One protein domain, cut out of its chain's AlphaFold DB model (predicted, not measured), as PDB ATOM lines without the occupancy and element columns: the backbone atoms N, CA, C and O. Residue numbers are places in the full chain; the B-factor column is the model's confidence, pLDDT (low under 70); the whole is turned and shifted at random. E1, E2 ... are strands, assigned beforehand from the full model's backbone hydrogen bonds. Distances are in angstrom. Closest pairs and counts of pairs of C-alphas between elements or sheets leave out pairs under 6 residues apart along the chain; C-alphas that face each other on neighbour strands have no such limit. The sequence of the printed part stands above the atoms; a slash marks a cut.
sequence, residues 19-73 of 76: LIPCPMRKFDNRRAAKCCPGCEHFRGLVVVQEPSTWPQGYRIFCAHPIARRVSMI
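AT A GLANCE: This is residues 19 to 73 of the 76 residues of an uncharacterized protein of marine sediment metagenome (UniProt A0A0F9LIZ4). With little regular structure, two small strand hairpins, E1 with E2 and E3 with E4, form separate two-stranded sheets joined by loops, and the loop of residues 48 to 57 makes one end of the long axis. The printed part has 55 residues, no named helix and four strands, E1 to E4 in chain order; the class is all strand, with 19 residues in named elements. It is compact, radius of gyration of the C-alphas 11.2 A, yet elongated, spanning 32 by 20 by 19 A.

HOW THE PARTS SIT: E1, residues 19 to 22, and E2, residues 28 to 31, form an antiparallel hairpin at 138 degrees, with N 20 and O 30 2.7 A apart, within hydrogen-bond range. E3, residues 42 to 47, and E4, residues 58 to 62, form another at 158 degrees, with N 46 and O 59 2.8 A apart, also within range. The closest C-alphas of E1 and E4, those of Ile 20 and Ile 60, are 7.5 A apart. E2 is apart from E3 and E4, and E1 from E3.

IN THESE COORDINATES: E1 begins at C-alpha 19 (-42.659, -16.735, 4.876) and is 9.3 A long; E2 is 10.0 A, E3 15.3 A, and E4 12.5 A, ending at C-alpha 62 (-49.057, -16.014, -6.852).

THE WHOLE: The C-alphas farthest apart, of Gly 38 and Thr 53, are 34.4 A apart. The printed part has no cut, and no link between strands is long. pLDDT is under 70 at residues 36 to 38 and 49 to 57.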
ATOM      1  N   LEU A  19     -41.547 -17.621   4.578       85.69
ATOM      2  CA  LEU A  19     -42.659 -16.735   4.876       85.69
ATOM      3  C   LEU A  19     -43.083 -15.949   3.632       85.69
ATOM      4  O   LEU A  19     -42.276 -15.396   2.883       85.69
ATOM      5  N   ILE A  20     -44.395 -15.876   3.441       85.19
ATOM      6  CA  ILE A  20     -45.079 -15.167   2.371       85.19
ATOM      7  C   ILE A  20     -45.935 -14.062   2.995       85.19
ATOM      8  O   ILE A  20     -46.899 -14.383   3.695       85.19
ATOM      9  N   PRO A  21     -45.688 -12.780   2.683       87.25
ATOM     10  CA  PRO A  21     -46.624 -11.719   3.032       87.25
ATOM     11  C   PRO A  21     -47.870 -11.838   2.143       87.25
ATOM     12  O   PRO A  21     -47.777 -11.762   0.915       87.25
ATOM     13  N   CYS A  22     -49.052 -12.066   2.719       86.19
ATOM     14  CA  CYS A  22     -50.282 -12.264   1.944       86.19
ATOM     15  C   CYS A  22     -51.119 -10.969   1.857       86.19
ATOM     16  O   CYS A  22     -51.640 -10.520   2.880       86.19
ATOM     17  N   PRO A  23     -51.337 -10.376   0.666       85.56
ATOM     18  CA  PRO A  23     -52.094  -9.124   0.531       85.56
ATOM     19  C   PRO A  23     -53.560  -9.265   0.971       85.56
ATOM     20  O   PRO A  23     -54.107  -8.362   1.598       85.56
ATOM     21  N   MET A  24     -54.161 -10.443   0.771       84.75
ATOM     22  CA  MET A  24     -55.516 -10.766   1.245       84.75
ATOM     23  C   MET A  24     -55.645 -10.767   2.776       84.75
ATOM     24  O   MET A  24     -56.747 -10.725   3.316       84.75
ATOM     25  N   ARG A  25     -54.515 -10.805   3.487       84.19
ATOM     26  CA  ARG A  25     -54.419 -10.756   4.947       84.19
ATOM     27  C   ARG A  25     -53.655  -9.517   5.418       84.19
ATOM     28  O   ARG A  25     -53.003  -9.568   6.449       84.19
ATOM     29  N   LYS A  26     -53.718  -8.404   4.675       86.06
ATOM     30  CA  LYS A  26     -53.016  -7.151   5.021       86.06
ATOM     31  C   LYS A  26     -51.493  -7.325   5.160       86.06
ATOM     32  O   LYS A  26     -50.883  -6.714   6.027       86.06
ATOM     33  N   PHE A  27     -50.895  -8.143   4.293       85.31
ATOM     34  CA  PHE A  27     -49.459  -8.461   4.281       85.31
ATOM     35  C   PHE A  27     -48.953  -9.215   5.520       85.31
ATOM     36  O   PHE A  27     -47.753  -9.236   5.771       85.31
ATOM     37  N   ASP A  28     -49.844  -9.896   6.245       85.94
ATOM     38  CA  ASP A  28     -49.453 -10.827   7.303       85.94
ATOM     39  C   ASP A  28     -48.551 -11.945   6.750       85.94
ATOM     40  O   ASP A  28     -48.827 -12.510   5.679       85.94
ATOM     41  N   ASN A  29     -47.466 -12.241   7.469       84.50
ATOM     42  CA  ASN A  29     -46.478 -13.240   7.076       84.50
ATOM     43  C   ASN A  29     -46.998 -14.647   7.373       84.50
ATOM     44  O   ASN A  29     -47.248 -15.019   8.517       84.50
ATOM     45  N   ARG A  30     -47.125 -15.462   6.329       85.19
ATOM     46  CA  ARG A  30     -47.633 -16.833   6.407       85.19
ATOM     47  C   ARG A  30     -46.559 -17.807   5.973       85.19
ATOM     48  O   ARG A  30     -45.918 -17.578   4.956       85.19
ATOM     49  N   ARG A  31     -46.418 -18.924   6.681       83.56
ATOM     50  CA  ARG A  31     -45.574 -20.027   6.207       83.56
ATOM     51  C   ARG A  31     -46.060 -20.485   4.840       83.56
ATOM     52  O   ARG A  31     -47.261 -20.680   4.663       83.56
ATOM     53  N   ALA A  32     -45.152 -20.643   3.888       78.62
ATOM     54  CA  ALA A  32     -45.480 -20.998   2.519       78.62
ATOM     55  C   ALA A  32     -46.152 -22.374   2.438       78.62
ATOM     56  O   ALA A  32     -47.157 -22.510   1.743       78.62
ATOM     57  N   ALA A  33     -45.679 -23.337   3.238       74.62
ATOM     58  CA  ALA A  33     -46.270 -24.670   3.367       74.62
ATOM     59  C   ALA A  33     -47.720 -24.644   3.890       74.62
ATOM     60  O   ALA A  33     -48.518 -25.528   3.598       74.62
ATOM     61  N   LYS A  34     -48.083 -23.602   4.649       70.62
ATOM     62  CA  LYS A  34     -49.417 -23.394   5.245       70.62
ATOM     63  C   LYS A  34     -50.076 -22.124   4.715       70.62
ATOM     64  O   LYS A  34     -50.900 -21.497   5.401       70.62
ATOM     65  N   CYS A  35     -49.668 -21.691   3.520       71.25
ATOM     66  CA  CYS A  35     -50.260 -20.533   2.876       71.25
ATOM     67  C   CYS A  35     -51.764 -20.789   2.727       71.25
ATOM     68  O   CYS A  35     -52.187 -21.933   2.592       71.25
ATOM     69  N   CYS A  36     -52.563 -19.724   2.848       67.38
ATOM     70  CA  CYS A  36     -54.014 -19.775   3.048       67.38
ATOM     71  C   CYS A  36     -54.686 -20.928   2.259       67.38
ATOM     72  O   CYS A  36     -54.747 -20.834   1.030       67.38
ATOM     73  N   PRO A  37     -55.188 -21.990   2.927       66.12
ATOM     74  CA  PRO A  37     -55.855 -23.091   2.238       66.12
ATOM     75  C   PRO A  37     -57.074 -22.547   1.489       66.12
ATOM     76  O   PRO A  37     -57.867 -21.794   2.055       66.12
ATOM     77  N   GLY A  38     -57.182 -22.872   0.198       67.88
ATOM     78  CA  GLY A  38     -58.240 -22.355  -0.676       67.88
ATOM     79  C   GLY A  38     -58.003 -20.948  -1.242       67.88
ATOM     80  O   GLY A  38     -58.931 -20.353  -1.780       67.88
ATOM     81  N   CYS A  39     -56.792 -20.384  -1.146       79.06
ATOM     82  CA  CYS A  39     -56.479 -19.127  -1.827       79.06
ATOM     83  C   CYS A  39     -56.420 -19.322  -3.349       79.06
ATOM     84  O   CYS A  39     -55.488 -19.933  -3.858       79.06
ATOM     85  N   GLU A  40     -57.358 -18.714  -4.076       82.62
ATOM     86  CA  GLU A  40     -57.428 -18.742  -5.549       82.62
ATOM     87  C   GLU A  40     -56.199 -18.130  -6.248       82.62
ATOM     88  O   GLU A  40     -55.910 -18.414  -7.412       82.62
ATOM     89  N   HIS A  41     -55.450 -17.287  -5.531       83.88
ATOM     90  CA  HIS A  41     -54.279 -16.616  -6.075       83.88
ATOM     91  C   HIS A  41     -52.980 -17.374  -5.819       83.88
ATOM     92  O   HIS A  41     -52.022 -17.167  -6.562       83.88
ATOM     93  N   PHE A  42     -52.876 -18.169  -4.752       83.88
ATOM     94  CA  PHE A  42     -51.618 -18.825  -4.399       83.88
ATOM     95  C   PHE A  42     -51.434 -20.086  -5.240       83.88
ATOM     96  O   PHE A  42     -52.274 -20.976  -5.224       83.88
ATOM     97  N   ARG A  43     -50.325 -20.150  -5.977       81.69
ATOM     98  CA  ARG A  43     -50.001 -21.254  -6.887       81.69
ATOM     99  C   ARG A  43     -48.699 -21.968  -6.509       81.69
ATOM    100  O   ARG A  43     -48.159 -22.699  -7.327       81.69
ATOM    101  N   GLY A  44     -48.203 -21.750  -5.289       79.44
ATOM    102  CA  GLY A  44     -47.001 -22.396  -4.762       79.44
ATOM    103  C   GLY A  44     -45.761 -21.500  -4.735       79.44
ATOM    104  O   GLY A  44     -45.830 -20.269  -4.831       79.44
ATOM    105  N   LEU A  45     -44.608 -22.142  -4.569       79.50
ATOM    106  CA  LEU A  45     -43.285 -21.541  -4.687       79.50
ATOM    107  C   LEU A  45     -42.553 -22.165  -5.876       79.50
ATOM    108  O   LEU A  45     -42.788 -23.319  -6.214       79.50
ATOM    109  N   VAL A  46     -41.641 -21.409  -6.474       77.44
ATOM    110  CA  VAL A  46     -40.689 -21.916  -7.464       77.44
ATOM    111  C   VAL A  46     -39.278 -21.753  -6.924       77.44
ATOM    112  O   VAL A  46     -38.938 -20.694  -6.389       77.44
ATOM    113  N   VAL A  47     -38.463 -22.796  -7.056       76.06
ATOM    114  CA  VAL A  47     -37.041 -22.726  -6.722       76.06
ATOM    115  C   VAL A  47     -36.333 -21.945  -7.823       76.06
ATOM    116  O   VAL A  47     -36.477 -22.252  -9.005       76.06
ATOM    117  N   VAL A  48     -35.580 -20.917  -7.450       74.62
ATOM    118  CA  VAL A  48     -34.790 -20.118  -8.384       74.62
ATOM    119  C   VAL A  48     -33.324 -20.426  -8.152       74.62
ATOM    120  O   VAL A  48     -32.724 -19.970  -7.183       74.62
ATOM    121  N   GLN A  49     -32.752 -21.204  -9.067       63.56
ATOM    122  CA  GLN A  49     -31.314 -21.439  -9.142       63.56
ATOM    123  C   GLN A  49     -30.642 -20.253  -9.849       63.56
ATOM    124  O   GLN A  49     -30.140 -20.380 -10.962       63.56
ATOM    125  N   GLU A  50     -30.685 -19.064  -9.248       61.12
ATOM    126  CA  GLU A  50     -29.833 -17.956  -9.689       61.12
ATOM    127  C   GLU A  50     -28.583 -17.900  -8.798       61.12
ATOM    128  O   GLU A  50     -28.716 -18.006  -7.576       61.12
ATOM    129  N   PRO A  51     -27.379 -17.678  -9.359       51.62
ATOM    130  CA  PRO A  51     -26.167 -17.409  -8.589       51.62
ATOM    131  C   PRO A  51     -26.235 -15.981  -8.022       51.62
ATOM    132  O   PRO A  51     -25.504 -15.084  -8.432       51.62
ATOM    133  N   SER A  52     -27.180 -15.743  -7.117       50.75
ATOM    134  CA  SER A  52     -27.359 -14.459  -6.449       50.75
ATOM    135  C   SER A  52     -26.672 -14.502  -5.092       50.75
ATOM    136  O   SER A  52     -26.834 -15.450  -4.333       50.75
ATOM    137  N   THR A  53     -25.941 -13.442  -4.760       49.09
ATOM    138  CA  THR A  53     -25.214 -13.200  -3.499       49.09
ATOM    139  C   THR A  53     -26.100 -13.089  -2.246       49.09
ATOM    140  O   THR A  53     -25.653 -12.602  -1.211       49.09
ATOM    141  N   TRP A  54     -27.354 -13.538  -2.309       49.88
ATOM    142  CA  TRP A  54     -28.335 -13.474  -1.228       49.88
ATOM    143  C   TRP A  54     -29.000 -14.845  -1.077       49.88
ATOM    144  O   TRP A  54     -29.318 -15.454  -2.101       49.88
ATOM    145  N   PRO A  55     -29.273 -15.340   0.145       51.19
ATOM    146  CA  PRO A  55     -30.024 -16.577   0.331       51.19
ATOM    147  C   PRO A  55     -31.468 -16.364  -0.142       51.19
ATOM    148  O   PRO A  55     -32.325 -15.967   0.637       51.19
ATOM    149  N   GLN A  56     -31.748 -16.527  -1.435       62.97
ATOM    150  CA  GLN A  56     -33.090 -16.411  -2.017       62.97
ATOM    151  C   GLN A  56     -33.252 -17.426  -3.148       62.97
ATOM    152  O   GLN A  56     -33.399 -17.080  -4.314       62.97
ATOM    153  N   GLY A  57     -33.247 -18.706  -2.770       67.62
ATOM    154  CA  GLY A  57     -33.519 -19.827  -3.669       67.62
ATOM    155  C   GLY A  57     -34.999 -20.033  -3.995       67.62
ATOM    156  O   GLY A  57     -35.315 -21.003  -4.665       67.62
ATOM    157  N   TYR A  58     -35.917 -19.165  -3.548       73.88
ATOM    158  CA  TYR A  58     -37.360 -19.326  -3.765       73.88
ATOM    159  C   TYR A  58     -38.012 -18.028  -4.255       73.88
ATOM    160  O   TYR A  58     -37.779 -16.949  -3.709       73.88
ATOM    161  N   ARG A  59     -38.903 -18.134  -5.241       77.88
ATOM    162  CA  ARG A  59     -39.868 -17.090  -5.610       77.88
ATOM    163  C   ARG A  59     -41.281 -17.584  -5.350       77.88
ATOM    164  O   ARG A  59     -41.605 -18.748  -5.558       77.88
ATOM    165  N   ILE A  60     -42.143 -16.672  -4.924       81.44
ATOM    166  CA  ILE A  60     -43.566 -16.964  -4.796       81.44
ATOM    167  C   ILE A  60     -44.242 -16.964  -6.163       81.44
ATOM    168  O   ILE A  60     -44.146 -15.989  -6.908       81.44
ATOM    169  N   PHE A  61     -45.003 -18.017  -6.451       82.06
ATOM    170  CA  PHE A  61     -45.909 -18.046  -7.586       82.06
ATOM    171  C   PHE A  61     -47.325 -17.734  -7.100       82.06
ATOM    172  O   PHE A  61     -48.034 -18.567  -6.535       82.06
ATOM    173  N   CYS A  62     -47.734 -16.474  -7.251       83.69
ATOM    174  CA  CYS A  62     -49.057 -16.014  -6.852       83.69
ATOM    175  C   CYS A  62     -49.636 -15.063  -7.900       83.69
ATOM    176  O   CYS A  62     -49.005 -14.073  -8.248       83.69
ATOM    177  N   ALA A  63     -50.862 -15.334  -8.352       83.50
ATOM    178  CA  ALA A  63     -51.573 -14.570  -9.378       83.50
ATOM    179  C   ALA A  63     -52.214 -13.264  -8.862       83.50
ATOM    180  O   ALA A  63     -52.992 -12.634  -9.570       83.50
ATOM    181  N   HIS A  64     -51.929 -12.861  -7.622       83.69
ATOM    182  CA  HIS A  64     -52.426 -11.594  -7.090       83.69
ATOM    183  C   HIS A  64     -51.691 -10.419  -7.768       83.69
ATOM    184  O   HIS A  64     -50.467 -10.495  -7.893       83.69
ATOM    185  N   PRO A  65     -52.360  -9.300  -8.115       83.56
ATOM    186  CA  PRO A  65     -51.767  -8.165  -8.850       83.56
ATOM    187  C   PRO A  65     -50.674  -7.382  -8.095       83.56
ATOM    188  O   PRO A  65     -50.222  -6.341  -8.558       83.56
ATOM    189  N   ILE A  66     -50.252  -7.858  -6.921       84.81
ATOM    190  CA  ILE A  66     -49.251  -7.204  -6.077       84.81
ATOM    191  C   ILE A  66     -48.039  -8.124  -5.963       84.81
ATOM    192  O   ILE A  66     -48.118  -9.212  -5.375       84.81
ATOM    193  N   ALA A  67     -46.917  -7.649  -6.502       77.81
ATOM    194  CA  ALA A  67     -45.620  -8.293  -6.375       77.81
ATOM    195  C   ALA A  67     -45.099  -8.195  -4.935       77.81
ATOM    196  O   ALA A  67     -45.302  -7.197  -4.245       77.81
ATOM    197  N   ARG A  68     -44.412  -9.244  -4.479       82.00
ATOM    198  CA  ARG A  68     -43.811  -9.310  -3.145       82.00
ATOM    199  C   ARG A  68     -42.666 -10.304  -3.111       82.00
ATOM    200  O   ARG A  68     -42.602 -11.211  -3.939       82.00
ATOM    201  N   ARG A  69     -41.777 -10.123  -2.142       79.25
ATOM    202  CA  ARG A  69     -40.660 -11.031  -1.888       79.25
ATOM    203  C   ARG A  69     -41.030 -11.996  -0.772       79.25
ATOM    204  O   ARG A  69     -41.832 -11.655   0.096       79.25
ATOM    205  N   VAL A  70     -40.462 -13.194  -0.834       80.31
ATOM    206  CA  VAL A  70     -40.507 -14.134   0.284       80.31
ATOM    207  C   VAL A  70     -39.426 -13.763   1.290       80.31
ATOM    208  O   VAL A  70     -38.387 -13.208   0.924       80.31
ATOM    209  N   SER A  71     -39.680 -14.062   2.553       80.62
ATOM    210  CA  SER A  71     -38.694 -13.971   3.627       80.62
ATOM    211  C   SER A  71     -38.382 -15.382   4.105       80.62
ATOM    212  O   SER A  71     -39.252 -16.242   4.053       80.62
ATOM    213  N   MET A  72     -37.159 -15.637   4.553       76.38
ATOM    214  CA  MET A  72     -36.809 -16.902   5.198       76.38
ATOM    215  C   MET A  72     -36.453 -16.630   6.650       76.38
ATOM    216  O   MET A  72     -35.839 -15.602   6.948       76.38
ATOM    217  N   ILE A  73     -36.878 -17.519   7.540       78.12
ATOM    218  CA  ILE A  73     -36.391 -17.539   8.916       78.12
ATOM    219  C   ILE A  73     -34.968 -18.095   8.846       78.12
ATOM    220  O   ILE A  73     -34.765 -19.208   8.372       78.12
TER     221      ILE A  73